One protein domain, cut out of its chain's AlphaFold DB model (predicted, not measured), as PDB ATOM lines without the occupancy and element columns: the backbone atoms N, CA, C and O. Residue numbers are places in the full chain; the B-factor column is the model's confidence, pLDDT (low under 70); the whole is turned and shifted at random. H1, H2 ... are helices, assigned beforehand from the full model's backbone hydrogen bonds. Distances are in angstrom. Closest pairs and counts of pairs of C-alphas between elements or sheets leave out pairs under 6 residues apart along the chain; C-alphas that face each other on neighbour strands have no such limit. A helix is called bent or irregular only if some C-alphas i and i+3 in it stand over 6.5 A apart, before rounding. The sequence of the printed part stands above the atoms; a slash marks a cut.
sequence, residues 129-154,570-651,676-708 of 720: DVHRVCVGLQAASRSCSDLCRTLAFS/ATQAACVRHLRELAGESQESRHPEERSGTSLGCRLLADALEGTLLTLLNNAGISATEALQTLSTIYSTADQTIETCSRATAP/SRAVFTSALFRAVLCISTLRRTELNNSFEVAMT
ATOM      1  N   ASP A 129      49.701  -0.784 -21.274       82.31
ATOM      2  CA  ASP A 129      49.889   0.038 -22.471       82.31
ATOM      3  C   ASP A 129      49.294  -0.640 -23.705       82.31
ATOM      4  O   ASP A 129      48.603   0.010 -24.493       82.31
ATOM      5  N   VAL A 130      49.435  -1.967 -23.815       83.38
ATOM      6  CA  VAL A 130      48.750  -2.762 -24.847       83.38
ATOM      7  C   VAL A 130      47.235  -2.572 -24.747       83.38
ATOM      8  O   VAL A 130      46.575  -2.288 -25.749       83.38
ATOM      9  N   HIS A 131      46.669  -2.653 -23.537       86.00
ATOM     10  CA  HIS A 131      45.241  -2.424 -23.325       86.00
ATOM     11  C   HIS A 131      44.813  -1.009 -23.748       86.00
ATOM     12  O   HIS A 131      43.827  -0.857 -24.475       86.00
ATOM     13  N   ARG A 132      45.569   0.024 -23.352       85.06
ATOM     14  CA  ARG A 132      45.306   1.423 -23.738       85.06
ATOM     15  C   ARG A 132      45.333   1.614 -25.251       85.06
ATOM     16  O   ARG A 132      44.446   2.278 -25.789       85.06
ATOM     17  N   VAL A 133      46.297   1.007 -25.941       87.44
ATOM     18  CA  VAL A 133      46.393   1.039 -27.407       87.44
ATOM     19  C   VAL A 133      45.183   0.364 -28.045       87.44
ATOM     20  O   VAL A 133      44.575   0.941 -28.945       87.44
ATOM     21  N   CYS A 134      44.761  -0.805 -27.559       89.75
ATOM     22  CA  CYS A 134      43.567  -1.484 -28.066       89.75
ATOM     23  C   CYS A 134      42.293  -0.641 -27.898       89.75
ATOM     24  O   CYS A 134      41.497  -0.540 -28.835       89.75
ATOM     25  N   VAL A 135      42.103  -0.010 -26.733       90.31
ATOM     26  CA  VAL A 135      40.965   0.889 -26.477       90.31
ATOM     27  C   VAL A 135      41.016   2.106 -27.405       90.31
ATOM     28  O   VAL A 135      40.009   2.445 -28.030       90.31
ATOM     29  N   GLY A 136      42.192   2.719 -27.561       91.31
ATOM     30  CA  GLY A 136      42.399   3.850 -28.461       91.31
ATOM     31  C   GLY A 136      42.117   3.505 -29.924       91.31
ATOM     32  O   GLY A 136      41.400   4.240 -30.601       91.31
ATOM     33  N   LEU A 137      42.607   2.361 -30.408       93.62
ATOM     34  CA  LEU A 137      42.329   1.859 -31.758       93.62
ATOM     35  C   LEU A 137      40.834   1.601 -31.968       93.62
ATOM     36  O   LEU A 137      40.288   1.905 -33.031       93.62
ATOM     37  N   GLN A 138      40.146   1.075 -30.954       93.56
ATOM     38  CA  GLN A 138      38.707   0.858 -31.021       93.56
ATOM     39  C   GLN A 138      37.933   2.181 -31.104       93.56
ATOM     40  O   GLN A 138      36.978   2.272 -31.879       93.56
ATOM     41  N   ALA A 139      38.331   3.198 -30.338       90.75
ATOM     42  CA  ALA A 139      37.740   4.534 -30.402       90.75
ATOM     43  C   ALA A 139      37.980   5.189 -31.774       90.75
ATOM     44  O   ALA A 139      37.027   5.634 -32.415       90.75
ATOM     45  N   ALA A 140      39.218   5.142 -32.272       93.25
ATOM     46  CA  ALA A 140      39.596   5.645 -33.591       93.25
ATOM     47  C   ALA A 140      38.783   4.973 -34.716       93.25
ATOM     48  O   ALA A 140      38.216   5.648 -35.574       93.25
ATOM     49  N   SER A 141      38.631   3.645 -34.667       93.69
ATOM     50  CA  SER A 141      37.831   2.879 -35.633       93.69
ATOM     51  C   SER A 141      36.349   3.277 -35.640       93.69
ATOM     52  O   SER A 141      35.737   3.357 -36.711       93.69
ATOM     53  N   ARG A 142      35.760   3.562 -34.468       93.19
ATOM     54  CA  ARG A 142      34.381   4.076 -34.376       93.19
ATOM     55  C   ARG A 142      34.270   5.457 -35.018       93.19
ATOM     56  O   ARG A 142      33.382   5.645 -35.840       93.19
ATOM     57  N   SER A 143      35.218   6.351 -34.739       90.56
ATOM     58  CA  SER A 143      35.252   7.691 -35.340       90.56
ATOM     59  C   SER A 143      35.348   7.640 -36.867       90.56
ATOM     60  O   SER A 143      34.585   8.306 -37.561       90.56
ATOM     61  N   CYS A 144      36.211   6.778 -37.417       91.94
ATOM     62  CA  CYS A 144      36.266   6.542 -38.862       91.94
ATOM     63  C   CYS A 144      34.947   5.998 -39.415       91.94
ATOM     64  O   CYS A 144      34.526   6.401 -40.492       91.94
ATOM     65  N   SER A 145      34.283   5.091 -38.694       89.69
ATOM     66  CA  SER A 145      32.996   4.537 -39.127       89.69
ATOM     67  C   SER A 145      31.904   5.610 -39.186       89.69
ATOM     68  O   SER A 145      31.120   5.630 -40.133       89.69
ATOM     69  N   ASP A 146      31.864   6.511 -38.204       87.19
ATOM     70  CA  ASP A 146      30.915   7.625 -38.171       87.19
ATOM     71  C   ASP A 146      31.220   8.658 -39.267       87.19
ATOM     72  O   ASP A 146      30.303   9.127 -39.950       87.19
ATOM     73  N   LEU A 147      32.504   8.923 -39.535       85.38
ATOM     74  CA  LEU A 147      32.916   9.731 -40.680       85.38
ATOM     75  C   LEU A 147      32.470   9.090 -41.998       85.38
ATOM     76  O   LEU A 147      31.836   9.757 -42.805       85.38
ATOM     77  N   CYS A 148      32.726   7.796 -42.210       85.25
ATOM     78  CA  CYS A 148      32.303   7.089 -43.422       85.25
ATOM     79  C   CYS A 148      30.789   7.166 -43.648       85.25
ATOM     80  O   CYS A 148      30.366   7.285 -44.791       85.25
ATOM     81  N   ARG A 149      29.971   7.121 -42.587       82.88
ATOM     82  CA  ARG A 149      28.511   7.301 -42.701       82.88
ATOM     83  C   ARG A 149      28.131   8.713 -43.121       82.88
ATOM     84  O   ARG A 149      27.202   8.869 -43.896       82.88
ATOM     85  N   THR A 150      28.846   9.713 -42.615       80.75
ATOM     86  CA  THR A 150      28.642  11.122 -42.986       80.75
ATOM     87  C   THR A 150      29.038  11.371 -44.444       80.75
ATOM     88  O   THR A 150      28.369  12.094 -45.163       80.75
ATOM     89  N   LEU A 151      30.109  10.721 -44.907       75.50
ATOM     90  CA  LEU A 151      30.592  10.832 -46.286       75.50
ATOM     91  C   LEU A 151      29.827   9.959 -47.285       75.50
ATOM     92  O   LEU A 151      30.078  10.049 -48.488       75.50
ATOM     93  N   ALA A 152      28.945   9.081 -46.805       75.88
ATOM     94  CA  ALA A 152      28.184   8.203 -47.669       75.88
ATOM     95  C   ALA A 152      27.111   9.012 -48.404       75.88
ATOM     96  O   ALA A 152      26.245   9.630 -47.788       75.88
ATOM     97  N   PHE A 153      27.137   8.984 -49.733       71.44
ATOM     98  CA  PHE A 153      26.118   9.627 -50.553       71.44
ATOM     99  C   PHE A 153      25.026   8.624 -50.910       71.44
ATOM    100  O   PHE A 153      25.303   7.485 -51.289       71.44
ATOM    101  N   SER A 154      23.763   9.031 -50.798       63.78
ATOM    102  CA  SER A 154      22.637   8.172 -51.156       63.78
ATOM    103  C   SER A 154      22.633   7.898 -52.660       63.78
ATOM    104  O   SER A 154      22.510   8.827 -53.458       63.78
ATOM    105  N   ALA A 570      40.119   7.769 -51.473       80.38
ATOM    106  CA  ALA A 570      39.682   9.095 -51.028       80.38
ATOM    107  C   ALA A 570      39.098   9.088 -49.605       80.38
ATOM    108  O   ALA A 570      39.493   9.885 -48.754       80.38
ATOM    109  N   THR A 571      38.217   8.128 -49.313       84.19
ATOM    110  CA  THR A 571      37.654   7.960 -47.963       84.19
ATOM    111  C   THR A 571      38.729   7.567 -46.942       84.19
ATOM    112  O   THR A 571      38.691   8.013 -45.798       84.19
ATOM    113  N   GLN A 572      39.736   6.786 -47.350       89.00
ATOM    114  CA  GLN A 572      40.872   6.438 -46.486       89.00
ATOM    115  C   GLN A 572      41.690   7.685 -46.136       89.00
ATOM    116  O   GLN A 572      41.970   7.904 -44.963       89.00
ATOM    117  N   ALA A 573      41.997   8.536 -47.117       86.00
ATOM    118  CA  ALA A 573      42.723   9.790 -46.911       86.00
ATOM    119  C   ALA A 573      41.953  10.754 -45.989       86.00
ATOM    120  O   ALA A 573      42.535  11.364 -45.090       86.00
ATOM    121  N   ALA A 574      40.629  10.833 -46.141       83.25
ATOM    122  CA  ALA A 574      39.774  11.609 -45.247       83.25
ATOM    123  C   ALA A 574      39.811  11.083 -43.799       83.25
ATOM    124  O   ALA A 574      39.923  11.873 -42.860       83.25
ATOM    125  N   CYS A 575      39.779   9.759 -43.613       89.31
ATOM    126  CA  CYS A 575      39.951   9.126 -42.304       89.31
ATOM    127  C   CYS A 575      41.328   9.415 -41.695       89.31
ATOM    128  O   CYS A 575      41.391   9.759 -40.518       89.31
ATOM    129  N   VAL A 576      42.414   9.332 -42.474       92.19
ATOM    130  CA  VAL A 576      43.776   9.668 -42.012       92.19
ATOM    131  C   VAL A 576      43.810  11.087 -41.458       92.19
ATOM    132  O   VAL A 576      44.257  11.302 -40.331       92.19
ATOM    133  N   ARG A 577      43.287  12.056 -42.216       87.12
ATOM    134  CA  ARG A 577      43.270  13.455 -41.782       87.12
ATOM    135  C   ARG A 577      42.426  13.655 -40.527       87.12
ATOM    136  O   ARG A 577      42.895  14.261 -39.571       87.12
ATOM    137  N   HIS A 578      41.219  13.093 -40.502       88.25
ATOM    138  CA  HIS A 578      40.326  13.177 -39.349       88.25
ATOM    139  C   HIS A 578      40.960  12.615 -38.070       88.25
ATOM    140  O   HIS A 578      40.867  13.229 -37.010       88.25
ATOM    141  N   LEU A 579      41.640  11.472 -38.162       92.31
ATOM    142  CA  LEU A 579      42.332  10.875 -37.023       92.31
ATOM    143  C   LEU A 579      43.534  11.710 -36.563       92.31
ATOM    144  O   LEU A 579      43.785  11.792 -35.362       92.31
ATOM    145  N   ARG A 580      44.262  12.347 -37.489       91.56
ATOM    146  CA  ARG A 580      45.367  13.266 -37.158       91.56
ATOM    147  C   ARG A 580      44.872  14.528 -36.452       91.56
ATOM    148  O   ARG A 580      45.476  14.923 -35.460       91.56
ATOM    149  N   GLU A 581      43.757  15.103 -36.906       87.94
ATOM    150  CA  GLU A 581      43.074  16.222 -36.236       87.94
ATOM    151  C   GLU A 581      42.704  15.836 -34.791       87.94
ATOM    152  O   GLU A 581      43.133  16.494 -33.846       87.94
ATOM    153  N   LEU A 582      42.016  14.700 -34.603       88.06
ATOM    154  CA  LEU A 582      41.626  14.206 -33.275       88.06
ATOM    155  C   LEU A 582      42.825  13.922 -32.365       88.06
ATOM    156  O   LEU A 582      42.775  14.182 -31.160       88.06
ATOM    157  N   ALA A 583      43.909  13.381 -32.924       88.62
ATOM    158  CA  ALA A 583      45.132  13.127 -32.176       88.62
ATOM    159  C   ALA A 583      45.806  14.424 -31.702       88.62
ATOM    160  O   ALA A 583      46.337  14.430 -30.587       88.62
ATOM    161  N   GLY A 584      45.769  15.485 -32.520       85.69
ATOM    162  CA  GLY A 584      46.307  16.812 -32.213       85.69
ATOM    163  C   GLY A 584      45.472  17.570 -31.180       85.69
ATOM    164  O   GLY A 584      46.011  18.003 -30.167       85.69
ATOM    165  N   GLU A 585      44.151  17.635 -31.359       77.19
ATOM    166  CA  GLU A 585      43.219  18.251 -30.394       77.19
ATOM    167  C   GLU A 585      43.302  17.583 -29.014       77.19
ATOM    168  O   GLU A 585      43.218  18.226 -27.964       77.19
ATOM    169  N   SER A 586      43.543  16.270 -29.001       63.97
ATOM    170  CA  SER A 586      43.721  15.513 -27.766       63.97
ATOM    171  C   SER A 586      44.974  15.911 -26.986       63.97
ATOM    172  O   SER A 586      45.019  15.608 -25.800       63.97
ATOM    173  N   GLN A 587      45.971  16.588 -27.571       63.41
ATOM    174  CA  GLN A 587      47.147  17.063 -26.827       63.41
ATOM    175  C   GLN A 587      46.834  18.269 -25.920       63.41
ATOM    176  O   GLN A 587      47.525  18.466 -24.920       63.41
ATOM    177  N   GLU A 588      45.759  19.022 -26.187       59.34
ATOM    178  CA  GLU A 588      45.472  20.309 -25.529       59.34
ATOM    179  C   GLU A 588      44.528  20.246 -24.308       59.34
ATOM    180  O   GLU A 588      44.354  21.254 -23.621       59.34
ATOM    181  N   SER A 589      43.895  19.108 -23.984       55.44
ATOM    182  CA  SER A 589      42.888  19.076 -22.893       55.44
ATOM    183  C   SER A 589      43.506  19.183 -21.460       55.44
ATOM    184  O   SER A 589      44.698  19.444 -21.316       55.44
ATOM    185  N   ARG A 590      42.783  18.941 -20.341       53.56
ATOM    186  CA  ARG A 590      43.369  18.990 -18.959       53.56
ATOM    187  C   ARG A 590      43.674  17.669 -18.199       53.56
ATOM    188  O   ARG A 590      44.516  17.689 -17.315       53.56
ATOM    189  N   HIS A 591      43.101  16.516 -18.563       54.44
ATOM    190  CA  HIS A 591      43.413  15.174 -18.007       54.44
ATOM    191  C   HIS A 591      44.468  14.337 -18.793       54.44
ATOM    192  O   HIS A 591      44.188  13.952 -19.925       54.44
ATOM    193  N   PRO A 592      45.664  14.045 -18.245       57.50
ATOM    194  CA  PRO A 592      46.785  13.442 -18.990       57.50
ATOM    195  C   PRO A 592      46.716  11.915 -19.215       57.50
ATOM    196  O   PRO A 592      47.289  11.436 -20.190       57.50
ATOM    197  N   GLU A 593      46.015  11.145 -18.374       59.44
ATOM    198  CA  GLU A 593      46.062   9.667 -18.425       59.44
ATOM    199  C   GLU A 593      45.127   9.038 -19.476       59.44
ATOM    200  O   GLU A 593      45.528   8.113 -20.176       59.44
ATOM    201  N   GLU A 594      43.913   9.566 -19.671       55.44
ATOM    202  CA  GLU A 594      42.988   9.088 -20.722       55.44
ATOM    203  C   GLU A 594      43.389   9.562 -22.137       55.44
ATOM    204  O   GLU A 594      42.989   8.978 -23.151       55.44
ATOM    205  N   ARG A 595      44.222  10.608 -22.217       57.88
ATOM    206  CA  ARG A 595      44.721  11.182 -23.474       57.88
ATOM    207  C   ARG A 595      45.698  10.293 -24.215       57.88
ATOM    208  O   ARG A 595      45.684  10.287 -25.447       57.88
ATOM    209  N   SER A 596      46.582   9.617 -23.484       68.25
ATOM    210  CA  SER A 596      47.715   8.928 -24.098       68.25
ATOM    211  C   SER A 596      47.227   7.784 -24.980       68.25
ATOM    212  O   SER A 596      47.618   7.714 -26.141       68.25
ATOM    213  N   GLY A 597      46.284   6.975 -24.485       79.31
ATOM    214  CA  GLY A 597      45.733   5.830 -25.210       79.31
ATOM    215  C   GLY A 597      44.940   6.222 -26.457       79.31
ATOM    216  O   GLY A 597      45.191   5.693 -27.537       79.31
ATOM    217  N   THR A 598      44.015   7.183 -26.342       83.31
ATOM    218  CA  THR A 598      43.147   7.579 -27.468       83.31
ATOM    219  C   THR A 598      43.920   8.320 -28.560       83.31
ATOM    220  O   THR A 598      43.767   7.995 -29.738       83.31
ATOM    221  N   SER A 599      44.797   9.263 -28.190       88.25
ATOM    222  CA  SER A 599      45.650   9.979 -29.154       88.25
ATOM    223  C   SER A 599      46.644   9.030 -29.829       88.25
ATOM    224  O   SER A 599      46.821   9.081 -31.047       88.25
ATOM    225  N   LEU A 600      47.254   8.107 -29.073       89.44
ATOM    226  CA  LEU A 600      48.122   7.073 -29.636       89.44
ATOM    227  C   LEU A 600      47.353   6.166 -30.603       89.44
ATOM    228  O   LEU A 600      47.784   6.014 -31.740       89.44
ATOM    229  N   GLY A 601      46.184   5.650 -30.217       92.12
ATOM    230  CA  GLY A 601      45.347   4.832 -31.095       92.12
ATOM    231  C   GLY A 601      44.941   5.542 -32.392       92.12
ATOM    232  O   GLY A 601      45.003   4.938 -33.461       92.12
ATOM    233  N   CYS A 602      44.596   6.833 -32.327       92.94
ATOM    234  CA  CYS A 602      44.295   7.633 -33.519       92.94
ATOM    235  C   CYS A 602      45.512   7.769 -34.442       92.94
ATOM    236  O   CYS A 602      45.372   7.564 -35.647       92.94
ATOM    237  N   ARG A 603      46.704   8.049 -33.896       93.56
ATOM    238  CA  ARG A 603      47.952   8.125 -34.682       93.56
ATOM    239  C   ARG A 603      48.292   6.792 -35.339       93.56
ATOM    240  O   ARG A 603      48.471   6.748 -36.549       93.56
ATOM    241  N   LEU A 604      48.286   5.704 -34.567       94.94
ATOM    242  CA  LEU A 604      48.613   4.367 -35.069       94.94
ATOM    243  C   LEU A 604      47.664   3.938 -36.199       94.94
ATOM    244  O   LEU A 604      48.114   3.413 -37.215       94.94
ATOM    245  N   LEU A 605      46.354   4.181 -36.053       96.06
ATOM    246  CA  LEU A 605      45.385   3.857 -37.103       96.06
ATOM    247  C   LEU A 605      45.520   4.777 -38.326       96.06
ATOM    248  O   LEU A 605      45.381   4.298 -39.450       96.06
ATOM    249  N   ALA A 606      45.801   6.069 -38.130       95.19
ATOM    250  CA  ALA A 606      46.043   7.005 -39.226       95.19
ATOM    251  C   ALA A 606      47.258   6.580 -40.058       95.19
ATOM    252  O   ALA A 606      47.161   6.485 -41.279       95.19
ATOM    253  N   ASP A 607      48.369   6.248 -39.406       94.56
ATOM    254  CA  ASP A 607      49.595   5.828 -40.084       94.56
ATOM    255  C   ASP A 607      49.412   4.473 -40.786       94.56
ATOM    256  O   ASP A 607      49.887   4.277 -41.905       94.56
ATOM    257  N   ALA A 608      48.647   3.551 -40.190       95.81
ATOM    258  CA  ALA A 608      48.297   2.287 -40.835       95.81
ATOM    259  C   ALA A 608      47.440   2.494 -42.099       95.81
ATOM    260  O   ALA A 608      47.715   1.888 -43.138       95.81
ATOM    261  N   LEU A 609      46.420   3.361 -42.037       94.81
ATOM    262  CA  LEU A 609      45.583   3.716 -43.189       94.81
ATOM    263  C   LEU A 609      46.399   4.414 -44.284       94.81
ATOM    264  O   LEU A 609      46.241   4.086 -45.460       94.81
ATOM    265  N   GLU A 610      47.310   5.315 -43.922       93.00
ATOM    266  CA  GLU A 610      48.234   5.941 -44.871       93.00
ATOM    267  C   GLU A 610      49.159   4.901 -45.521       93.00
ATOM    268  O   GLU A 610      49.328   4.908 -46.739       93.00
ATOM    269  N   GLY A 611      49.653   3.915 -44.765       92.69
ATOM    270  CA  GLY A 611      50.386   2.769 -45.311       92.69
ATOM    271  C   GLY A 611      49.581   1.971 -46.347       92.69
ATOM    272  O   GLY A 611      50.132   1.516 -47.357       92.69
ATOM    273  N   THR A 612      48.261   1.837 -46.163       92.81
ATOM    274  CA  THR A 612      47.395   1.211 -47.180       92.81
ATOM    275  C   THR A 612      47.275   2.067 -48.445       92.81
ATOM    276  O   THR A 612      47.347   1.522 -49.545       92.81
ATOM    277  N   LEU A 613      47.180   3.397 -48.321       90.06
ATOM    278  CA  LEU A 613      47.172   4.323 -49.463       90.06
ATOM    279  C   LEU A 613      48.477   4.267 -50.252       90.06
ATOM    280  O   LEU A 613      48.460   4.206 -51.478       90.06
ATOM    281  N   LEU A 614      49.611   4.225 -49.556       90.50
ATOM    282  CA  LEU A 614      50.914   4.063 -50.191       90.50
ATOM    283  C   LEU A 614      51.010   2.732 -50.936       90.50
ATOM    284  O   LEU A 614      51.531   2.694 -52.043       90.50
ATOM    285  N   THR A 615      50.448   1.653 -50.383       90.69
ATOM    286  CA  THR A 615      50.380   0.356 -51.080       90.69
ATOM    287  C   THR A 615      49.580   0.469 -52.384       90.69
ATOM    288  O   THR A 615      50.007  -0.048 -53.414       90.69
ATOM    289  N   LEU A 616      48.451   1.186 -52.362       87.38
ATOM    290  CA  LEU A 616      47.616   1.428 -53.542       87.38
ATOM    291  C   LEU A 616      48.379   2.182 -54.643       87.38
ATOM    292  O   LEU A 616      48.318   1.795 -55.808       87.38
ATOM    293  N   LEU A 617      49.114   3.232 -54.264       85.56
ATOM    294  CA  LEU A 617      49.906   4.062 -55.178       85.56
ATOM    295  C   LEU A 617      51.131   3.308 -55.719       85.56
ATOM    296  O   LEU A 617      51.392   3.346 -56.919       85.56
ATOM    297  N   ASN A 618      51.823   2.551 -54.864       87.38
ATOM    298  CA  ASN A 618      52.959   1.720 -55.267       87.38
ATOM    299  C   ASN A 618      52.550   0.676 -56.313       87.38
ATOM    300  O   ASN A 618      53.257   0.490 -57.302       87.38
ATOM    301  N   ASN A 619      51.390   0.032 -56.143       86.88
ATOM    302  CA  ASN A 619      50.877  -0.925 -57.127       86.88
ATOM    303  C   ASN A 619      50.509  -0.255 -58.462       86.88
ATOM    304  O   ASN A 619      50.592  -0.896 -59.503       86.88
ATOM    305  N   ALA A 620      50.161   1.037 -58.462       81.81
ATOM    306  CA  ALA A 620      49.977   1.826 -59.686       81.81
ATOM    307  C   ALA A 620      51.309   2.226 -60.366       81.81
ATOM    308  O   ALA A 620      51.316   2.887 -61.408       81.81
ATOM    309  N   GLY A 621      52.451   1.830 -59.793       85.62
ATOM    310  CA  GLY A 621      53.784   2.176 -60.280       85.62
ATOM    311  C   GLY A 621      54.229   3.592 -59.914       85.62
ATOM    312  O   GLY A 621      55.202   4.077 -60.486       85.62
ATOM    313  N   ILE A 622      53.531   4.252 -58.986       83.94
ATOM    314  CA  ILE A 622      53.932   5.551 -58.438       83.94
ATOM    315  C   ILE A 622      54.982   5.294 -57.360       83.94
ATOM    316  O   ILE A 622      54.793   4.448 -56.486       83.94
ATOM    317  N   SER A 623      56.104   6.010 -57.417       83.12
ATOM    318  CA  SER A 623      57.164   5.839 -56.418       83.12
ATOM    319  C   SER A 623      56.686   6.273 -55.028       83.12
ATOM    320  O   SER A 623      55.900   7.208 -54.900       83.12
ATOM    321  N   ALA A 624      57.199   5.658 -53.959       76.50
ATOM    322  CA  ALA A 624      56.803   6.017 -52.591       76.50
ATOM    323  C   ALA A 624      57.023   7.514 -52.274       76.50
ATOM    324  O   ALA A 624      56.221   8.131 -51.577       76.50
ATOM    325  N   THR A 625      58.088   8.115 -52.815       80.31
ATOM    326  CA  THR A 625      58.384   9.549 -52.673       80.31
ATOM    327  C   THR A 625      57.353  10.426 -53.373       80.31
ATOM    328  O   THR A 625      56.879  11.401 -52.794       80.31
ATOM    329  N   GLU A 626      56.971  10.064 -54.594       79.75
ATOM    330  CA  GLU A 626      55.962  10.776 -55.379       79.75
ATOM    331  C   GLU A 626      54.561  10.596 -54.784       79.75
ATOM    332  O   GLU A 626      53.791  11.550 -54.703       79.75
ATOM    333  N   ALA A 627      54.250   9.403 -54.276       75.81
ATOM    334  CA  ALA A 627      53.014   9.100 -53.566       75.81
ATOM    335  C   ALA A 627      52.849   9.985 -52.320       75.81
ATOM    336  O   ALA A 627      51.796  10.595 -52.124       75.81
ATOM    337  N   LEU A 628      53.903  10.116 -51.509       75.81
ATOM    338  CA  LEU A 628      53.916  10.998 -50.337       75.81
ATOM    339  C   LEU A 628      53.795  12.478 -50.721       75.81
ATOM    340  O   LEU A 628      53.041  13.212 -50.083       75.81
ATOM    341  N   GLN A 629      54.494  12.923 -51.769       80.12
ATOM    342  CA  GLN A 629      54.364  14.293 -52.285       80.12
ATOM    343  C   GLN A 629      52.945  14.575 -52.787       80.12
ATOM    344  O   GLN A 629      52.380  15.628 -52.491       80.12
ATOM    345  N   THR A 630      52.342  13.619 -53.490       75.69
ATOM    346  CA  THR A 630      50.968  13.701 -53.993       75.69
ATOM    347  C   THR A 630      49.977  13.803 -52.839       75.69
ATOM    348  O   THR A 630      49.154  14.715 -52.825       75.69
ATOM    349  N   LEU A 631      50.087  12.938 -51.825       73.19
ATOM    350  CA  LEU A 631      49.243  12.994 -50.627       73.19
ATOM    351  C   LEU A 631      49.422  14.312 -49.863       73.19
ATOM    352  O   LEU A 631      48.436  14.940 -49.495       73.19
ATOM    353  N   SER A 632      50.659  14.779 -49.687       76.31
ATOM    354  CA  SER A 632      50.954  16.072 -49.054       76.31
ATOM    355  C   SER A 632      50.327  17.247 -49.815       76.31
ATOM    356  O   SER A 632      49.724  18.145 -49.223       76.31
ATOM    357  N   THR A 633      50.396  17.215 -51.146       78.81
ATOM    358  CA  THR A 633      49.782  18.225 -52.018       78.81
ATOM    359  C   THR A 633      48.257  18.175 -51.924       78.81
ATOM    360  O   THR A 633      47.613  19.215 -51.801       78.81
ATOM    361  N   ILE A 634      47.669  16.975 -51.910       71.81
ATOM    362  CA  ILE A 634      46.230  16.768 -51.708       71.81
ATOM    363  C   ILE A 634      45.787  17.365 -50.369       71.81
ATOM    364  O   ILE A 634      44.830  18.138 -50.336       71.81
ATOM    365  N   TYR A 635      46.481  17.039 -49.277       74.88
ATOM    366  CA  TYR A 635      46.126  17.520 -47.943       74.88
ATOM    367  C   TYR A 635      46.273  19.040 -47.830       74.88
ATOM    368  O   TYR A 635      45.323  19.709 -47.430       74.88
ATOM    369  N   SER A 636      47.401  19.603 -48.272       74.12
ATOM    370  CA  SER A 636      47.627  21.055 -48.235       74.12
ATOM    371  C   SER A 636      46.632  21.836 -49.097       74.12
ATOM    372  O   SER A 636      46.123  22.869 -48.665       74.12
ATOM    373  N   THR A 637      46.291  21.336 -50.288       73.75
ATOM    374  CA  THR A 637      45.295  21.982 -51.159       73.75
ATOM    375  C   THR A 637      43.895  21.896 -50.559       73.75
ATOM    376  O   THR A 637      43.134  22.866 -50.616       73.75
ATOM    377  N   ALA A 638      43.545  20.761 -49.948       65.25
ATOM    378  CA  ALA A 638      42.282  20.613 -49.237       65.25
ATOM    379  C   ALA A 638      42.179  21.616 -48.081       65.25
ATOM    380  O   ALA A 638      41.140  22.257 -47.934       65.25
ATOM    381  N   ASP A 639      43.253  21.813 -47.316       66.75
ATOM    382  CA  ASP A 639      43.287  22.762 -46.202       66.75
ATOM    383  C   ASP A 639      43.178  24.215 -46.679       66.75
ATOM    384  O   ASP A 639      42.356  24.966 -46.152       66.75
ATOM    385  N   GLN A 640      43.898  24.594 -47.740       71.44
ATOM    386  CA  GLN A 640      43.771  25.920 -48.360       71.44
ATOM    387  C   GLN A 640      42.361  26.172 -48.901       71.44
ATOM    388  O   GLN A 640      41.804  27.257 -48.721       71.44
ATOM    389  N   THR A 641      41.754  25.171 -49.542       64.31
ATOM    390  CA  THR A 641      40.383  25.264 -50.061       64.31
ATOM    391  C   THR A 641      39.396  25.427 -48.914       64.31
ATOM    392  O   THR A 641      38.551  26.315 -48.943       64.31
ATOM    393  N   ILE A 642      39.540  24.628 -47.858       60.88
ATOM    394  CA  ILE A 642      38.723  24.704 -46.648       60.88
ATOM    395  C   ILE A 642      38.856  26.072 -45.969       60.88
ATOM    396  O   ILE A 642      37.850  26.639 -45.533       60.88
ATOM    397  N   GLU A 643      40.069  26.606 -45.861       65.75
ATOM    398  CA  GLU A 643      40.347  27.924 -45.293       65.75
ATOM    399  C   GLU A 643      39.711  29.030 -46.144       65.75
ATOM    400  O   GLU A 643      38.995  29.885 -45.617       65.75
ATOM    401  N   THR A 644      39.871  28.959 -47.464       65.00
ATOM    402  CA  THR A 644      39.289  29.908 -48.423       65.00
ATOM    403  C   THR A 644      37.765  29.870 -48.390       65.00
ATOM    404  O   THR A 644      37.135  30.918 -48.252       65.00
ATOM    405  N   CYS A 645      37.161  28.680 -48.417       51.84
ATOM    406  CA  CYS A 645      35.720  28.502 -48.265       51.84
ATOM    407  C   CYS A 645      35.235  29.069 -46.933       51.84
ATOM    408  O   CYS A 645      34.252  29.794 -46.926       51.84
ATOM    409  N   SER A 646      35.943  28.829 -45.824       54.53
ATOM    410  CA  SER A 646      35.538  29.368 -44.520       54.53
ATOM    411  C   SER A 646      35.620  30.882 -44.408       54.53
ATOM    412  O   SER A 646      34.791  31.492 -43.737       54.53
ATOM    413  N   ARG A 647      36.588  31.494 -45.100       61.38
ATOM    414  CA  ARG A 647      36.694  32.949 -45.228       61.38
ATOM    415  C   ARG A 647      35.601  33.508 -46.141       61.38
ATOM    416  O   ARG A 647      35.069  34.574 -45.856       61.38
ATOM    417  N   ALA A 648      35.235  32.782 -47.199       54.78
ATOM    418  CA  ALA A 648      34.195  33.178 -48.147       54.78
ATOM    419  C   ALA A 648      32.766  33.013 -47.590       54.78
ATOM    420  O   ALA A 648      31.894  33.824 -47.891       54.78
ATOM    421  N   THR A 649      32.520  32.017 -46.732       47.72
ATOM    422  CA  THR A 649      31.210  31.742 -46.108       47.72
ATOM    423  C   THR A 649      30.829  32.717 -44.990       47.72
ATOM    424  O   THR A 649      29.788  32.544 -44.366       47.72
ATOM    425  N   ALA A 650      31.636  33.744 -44.711       44.03
ATOM    426  CA  ALA A 650      31.414  34.620 -43.566       44.03
ATOM    427  C   ALA A 650      30.239  35.621 -43.701       44.03
ATOM    428  O   ALA A 650      29.952  36.276 -42.701       44.03
ATOM    429  N   PRO A 651      29.556  35.796 -44.863       46.84
ATOM    430  CA  PRO A 651      28.141  36.208 -44.774       46.84
ATOM    431  C   PRO A 651      27.196  35.860 -45.950       46.84
ATOM    432  O   PRO A 651      26.155  36.509 -46.057       46.84
ATOM    433  N   SER A 676      46.990   5.452 -67.397       38.09
ATOM    434  CA  SER A 676      46.131   5.041 -66.270       38.09
ATOM    435  C   SER A 676      46.546   5.674 -64.930       38.09
ATOM    436  O   SER A 676      45.711   5.881 -64.043       38.09
ATOM    437  N   ARG A 677      47.816   6.088 -64.811       43.38
ATOM    438  CA  ARG A 677      48.392   6.822 -63.673       43.38
ATOM    439  C   ARG A 677      47.809   8.226 -63.486       43.38
ATOM    440  O   ARG A 677      47.480   8.609 -62.359       43.38
ATOM    441  N   ALA A 678      47.655   8.988 -64.569       40.66
ATOM    442  CA  ALA A 678      47.149  10.364 -64.530       40.66
ATOM    443  C   ALA A 678      45.641  10.408 -64.226       40.66
ATOM    444  O   ALA A 678      45.161  11.264 -63.479       40.66
ATOM    445  N   VAL A 679      44.890   9.436 -64.750       41.59
ATOM    446  CA  VAL A 679      43.446   9.302 -64.502       41.59
ATOM    447  C   VAL A 679      43.174   8.965 -63.034       41.59
ATOM    448  O   VAL A 679      42.314   9.581 -62.401       41.59
ATOM    449  N   PHE A 680      43.944   8.035 -62.461       42.28
ATOM    450  CA  PHE A 680      43.789   7.616 -61.069       42.28
ATOM    451  C   PHE A 680      44.119   8.735 -60.066       42.28
ATOM    452  O   PHE A 680      43.340   8.999 -59.147       42.28
ATOM    453  N   THR A 681      45.243   9.428 -60.256       47.00
ATOM    454  CA  THR A 681      45.674  10.535 -59.381       47.00
ATOM    455  C   THR A 681      44.704  11.714 -59.424       47.00
ATOM    456  O   THR A 681      44.333  12.243 -58.374       47.00
ATOM    457  N   SER A 682      44.204  12.070 -60.610       44.47
ATOM    458  CA  SER A 682      43.173  13.101 -60.781       44.47
ATOM    459  C   SER A 682      41.850  12.729 -60.091       44.47
ATOM    460  O   SER A 682      41.244  13.560 -59.408       44.47
ATOM    461  N   ALA A 683      41.418  11.468 -60.189       45.94
ATOM    462  CA  ALA A 683      40.203  10.985 -59.532       45.94
ATOM    463  C   ALA A 683      40.317  11.004 -57.996       45.94
ATOM    464  O   ALA A 683      39.396  11.469 -57.318       45.94
ATOM    465  N   LEU A 684      41.456  10.565 -57.448       51.41
ATOM    466  CA  LEU A 684      41.744  10.632 -56.013       51.41
ATOM    467  C   LEU A 684      41.732  12.084 -55.513       51.41
ATOM    468  O   LEU A 684      41.094  12.387 -54.504       51.41
ATOM    469  N   PHE A 685      42.381  12.988 -56.248       53.03
ATOM    470  CA  PHE A 685      42.448  14.412 -55.923       53.03
ATOM    471  C   PHE A 685      41.053  15.055 -55.863       53.03
ATOM    472  O   PHE A 685      40.694  15.684 -54.864       53.03
ATOM    473  N   ARG A 686      40.220  14.833 -56.890       50.78
ATOM    474  CA  ARG A 686      38.839  15.349 -56.950       50.78
ATOM    475  C   ARG A 686      37.970  14.817 -55.812       50.78
ATOM    476  O   ARG A 686      37.210  15.574 -55.209       50.78
ATOM    477  N   ALA A 687      38.099  13.532 -55.492       49.16
ATOM    478  CA  ALA A 687      37.307  12.900 -54.446       49.16
ATOM    479  C   ALA A 687      37.670  13.416 -53.041       49.16
ATOM    480  O   ALA A 687      36.772  13.684 -52.240       49.16
ATOM    481  N   VAL A 688      38.959  13.629 -52.747       52.34
ATOM    482  CA  VAL A 688      39.395  14.178 -51.450       52.34
ATOM    483  C   VAL A 688      38.959  15.636 -51.276       52.34
ATOM    484  O   VAL A 688      38.494  16.002 -50.193       52.34
ATOM    485  N   LEU A 689      39.034  16.459 -52.327       51.69
ATOM    486  CA  LEU A 689      38.553  17.847 -52.287       51.69
ATOM    487  C   LEU A 689      37.038  17.936 -52.048       51.69
ATOM    488  O   LEU A 689      36.584  18.740 -51.230       51.69
ATOM    489  N   CYS A 690      36.256  17.080 -52.709       48.59
ATOM    490  CA  CYS A 690      34.802  17.029 -52.538       48.59
ATOM    491  C   CYS A 690      34.409  16.625 -51.102       48.59
ATOM    492  O   CYS A 690      33.625  17.301 -50.440       48.59
ATOM    493  N   ILE A 691      35.045  15.586 -50.557       49.50
ATOM    494  CA  ILE A 691      34.820  15.124 -49.178       49.50
ATOM    495  C   ILE A 691      35.178  16.202 -48.140       49.50
ATOM    496  O   ILE A 691      34.455  16.421 -47.165       49.50
ATOM    497  N   SER A 692      36.293  16.897 -48.356       42.88
ATOM    498  CA  SER A 692      36.818  17.903 -47.428       42.88
ATOM    499  C   SER A 692      35.930  19.153 -47.342       42.88
ATOM    500  O   SER A 692      35.833  19.776 -46.283       42.88
ATOM    501  N   THR A 693      35.245  19.499 -48.433       50.75
ATOM    502  CA  THR A 693      34.326  20.648 -48.512       50.75
ATOM    503  C   THR A 693      32.929  20.331 -47.957       50.75
ATOM    504  O   THR A 693      32.335  21.179 -47.279       50.75
ATOM    505  N   LEU A 694      32.439  19.096 -48.133       46.81
ATOM    506  CA  LEU A 694      31.170  18.614 -47.561       46.81
ATOM    507  C   LEU A 694      31.187  18.577 -46.022       46.81
ATOM    508  O   LEU A 694      30.263  19.066 -45.372       46.81
ATOM    509  N   ARG A 695      32.283  18.109 -45.407       44.81
ATOM    510  CA  ARG A 695      32.396  18.000 -43.937       44.81
ATOM    511  C   ARG A 695      32.248  19.350 -43.221       44.81
ATOM    512  O   ARG A 695      31.696  19.395 -42.125       44.81
ATOM    513  N   ARG A 696      32.708  20.461 -43.814       43.69
ATOM    514  CA  ARG A 696      32.632  21.795 -43.180       43.69
ATOM    515  C   ARG A 696      31.280  22.478 -43.380       43.69
ATOM    516  O   ARG A 696      30.842  23.199 -42.488       43.69
ATOM    517  N   THR A 697      30.606  22.232 -44.501       47.31
ATOM    518  CA  THR A 697      29.243  22.733 -44.740       47.31
ATOM    519  C   THR A 697      28.225  22.007 -43.862       47.31
ATOM    520  O   THR A 697      27.393  22.664 -43.241       47.31
ATOM    521  N   GLU A 698      28.349  20.689 -43.684       45.84
ATOM    522  CA  GLU A 698      27.501  19.939 -42.750       45.84
ATOM    523  C   GLU A 698      27.823  20.217 -41.279       45.84
ATOM    524  O   GLU A 698      26.891  20.329 -40.487       45.84
ATOM    525  N   LEU A 699      29.092  20.402 -40.888       40.88
ATOM    526  CA  LEU A 699      29.430  20.826 -39.520       40.88
ATOM    527  C   LEU A 699      28.903  22.233 -39.212       40.88
ATOM    528  O   LEU A 699      28.348  22.430 -38.135       40.88
ATOM    529  N   ASN A 700      28.989  23.182 -40.151       39.50
ATOM    530  CA  ASN A 700      28.412  24.519 -39.968       39.50
ATOM    531  C   ASN A 700      26.876  24.481 -39.913       39.50
ATOM    532  O   ASN A 700      26.295  25.098 -39.024       39.50
ATOM    533  N   ASN A 701      26.221  23.690 -40.770       39.19
ATOM    534  CA  ASN A 701      24.762  23.540 -40.756       39.19
ATOM    535  C   ASN A 701      24.267  22.774 -39.520       39.19
ATOM    536  O   ASN A 701      23.220  23.097 -38.972       39.19
ATOM    537  N   SER A 702      25.019  21.789 -39.027       35.75
ATOM    538  CA  SER A 702      24.680  21.049 -37.803       35.75
ATOM    539  C   SER A 702      24.857  21.914 -36.557       35.75
ATOM    540  O   SER A 702      24.065  21.810 -35.620       35.75
ATOM    541  N   PHE A 703      25.849  22.811 -36.558       31.80
ATOM    542  CA  PHE A 703      26.057  23.787 -35.490       31.80
ATOM    543  C   PHE A 703      24.999  24.902 -35.529       31.80
ATOM    544  O   PHE A 703      24.471  25.267 -34.480       31.80
ATOM    545  N   GLU A 704      24.599  25.375 -36.716       36.41
ATOM    546  CA  GLU A 704      23.496  26.332 -36.873       36.41
ATOM    547  C   GLU A 704      22.131  25.722 -36.550       36.41
ATOM    548  O   GLU A 704      21.344  26.382 -35.880       36.41
ATOM    549  N   VAL A 705      21.847  24.469 -36.926       37.25
ATOM    550  CA  VAL A 705      20.587  23.768 -36.597       37.25
ATOM    551  C   VAL A 705      20.516  23.408 -35.108       37.25
ATOM    552  O   VAL A 705      19.442  23.481 -34.503       37.25
ATOM    553  N   ALA A 706      21.647  23.089 -34.470       32.78
ATOM    554  CA  ALA A 706      21.717  22.906 -33.020       32.78
ATOM    555  C   ALA A 706      21.548  24.238 -32.259       32.78
ATOM    556  O   ALA A 706      20.821  24.286 -31.265       32.78
ATOM    557  N   MET A 707      22.120  25.340 -32.761       32.06
ATOM    558  CA  MET A 707      21.956  26.685 -32.187       32.06
ATOM    559  C   MET A 707      20.573  27.296 -32.460       32.06
ATOM    560  O   MET A 707      20.024  27.979 -31.594       32.06
ATOM    561  N   THR A 708      19.937  27.012 -33.599       36.47
ATOM    562  CA  THR A 708      18.554  27.447 -33.874       36.47
ATOM    563  C   THR A 708      17.527  26.605 -33.129       36.47
ATOM    564  O   THR A 708      16.534  27.169 -32.668       36.47
TER     565      THR A 708
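Overview. This is residues 129 to 154, 570 to 651 and 676 to 708 of the 720 residues of the protein "Hypothetical protein" of Rhizochromulina marina (UniProt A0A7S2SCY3). A helical hairpin of H2 and H3 is crossed by H1, and from the far end of H3 the helix H4 turns back to make a V with it. The longest helix, H5, crosses H4 near the middle of both as a narrow X and packs on the beginning of H2, while its last residues, 701 to 708, stick out. H2 is nearest to the mean of the C-alphas, its centre 2.6 A from it, and packs on H1, on H3 and, with residues 570 to 574 alone, on H5. The printed part has 141 residues with five named helices, H1 to H5 in order along the chain, and no named strand; the class is all helix. The whole is compact, with a radius of gyration of the C-alphas of 16.6 A and spans of 48 by 46 by 28 A.

Along the chain. H5, residues 676 to 708, is the longest helix, 48.1 A from its first to its last C-alpha; it begins at C-alpha 676 (46.131, 5.041, -66.270) and ends at C-alpha 708 (18.554, 27.447, -33.874). H4, residues 624 to 648, is 35.6 A long. H2, residues 570 to 585, is 22.8 A long. H3, residues 592 to 619, is 41.0 A long; it is neither bent nor irregular, but only just, for C-alphas 594 and 597 are 6.2 A apart. H1, residues 129 to 150, is 31.5 A long and begins at C-alpha 129 (49.889, 0.038, -22.471).

Arrangement. H5 touches H4 with residues 685 to 696 alone, and H4 touches H5 with residues 634 to 645 alone. The closest C-alphas of the two, those of Ala 638 and Leu 689, are 5.6 A apart, and the helices run the same way at a shallow tilt of 34 degrees, only just short of steep. H5 also touches H2, with residues 684 to 692 alone against 570 to 574 of H2; the closest C-alphas, of Ala 570 and Val 688, are 5.1 A apart, at a steep tilt of 50 degrees, the same way. H2 and H3 form a helical hairpin, touching at a shallow tilt of 25 degrees, opposite ways, with the C-alphas of Ala 583 and Ser 599 closest at 4.4 A. H3 touches H4 with residues 614 to 618 alone, at a steep tilt of 61 degrees, opposite ways; the C-alphas of Leu 617 and Ala 627 come closest, 6.1 A. H1 touches H3 at a steep tilt of 62 degrees, the same way, and the C-alphas of Gly 136 and Thr 598 are closest at 3.9 A; H3 touches H1 with residues 596 to 605 alone. H1 touches H2 with residues 140 to 148 alone, at a steep tilt of 53 degrees, opposite ways, the closest C-alphas being those of Cys 144 and Cys 575, 5.7 A apart. H1 and H4 are apart, and so are H3 and H5. Of the 6 pairs of helices that touch, 2 are at a shallow tilt, and the packing is mostly crossed, but only just. In H1, H2 and H4 every O i to N i+4 pair is within hydrogen-bond range; in H3 21 of 24 are, and in H5 28 of 29.

Size, cuts and confidence. The two C-alphas farthest apart, of Gly 621 and Thr 708, are 50.8 A apart. Residues 155 to 569 are not printed, with 17.1 A between C-alphas 154 and 570, and residues 652 to 675 are not printed, with 41.9 A between C-alphas 651 and 676. Of the links printed whole, H3 to H4 is tight, H2 to H3 is short, and no link is long. The mean pLDDT of the printed part is 71.0, and 58 residues are under 70: 154, 586 to 596, 638 to 639, 641 to 651 and 676 to 708.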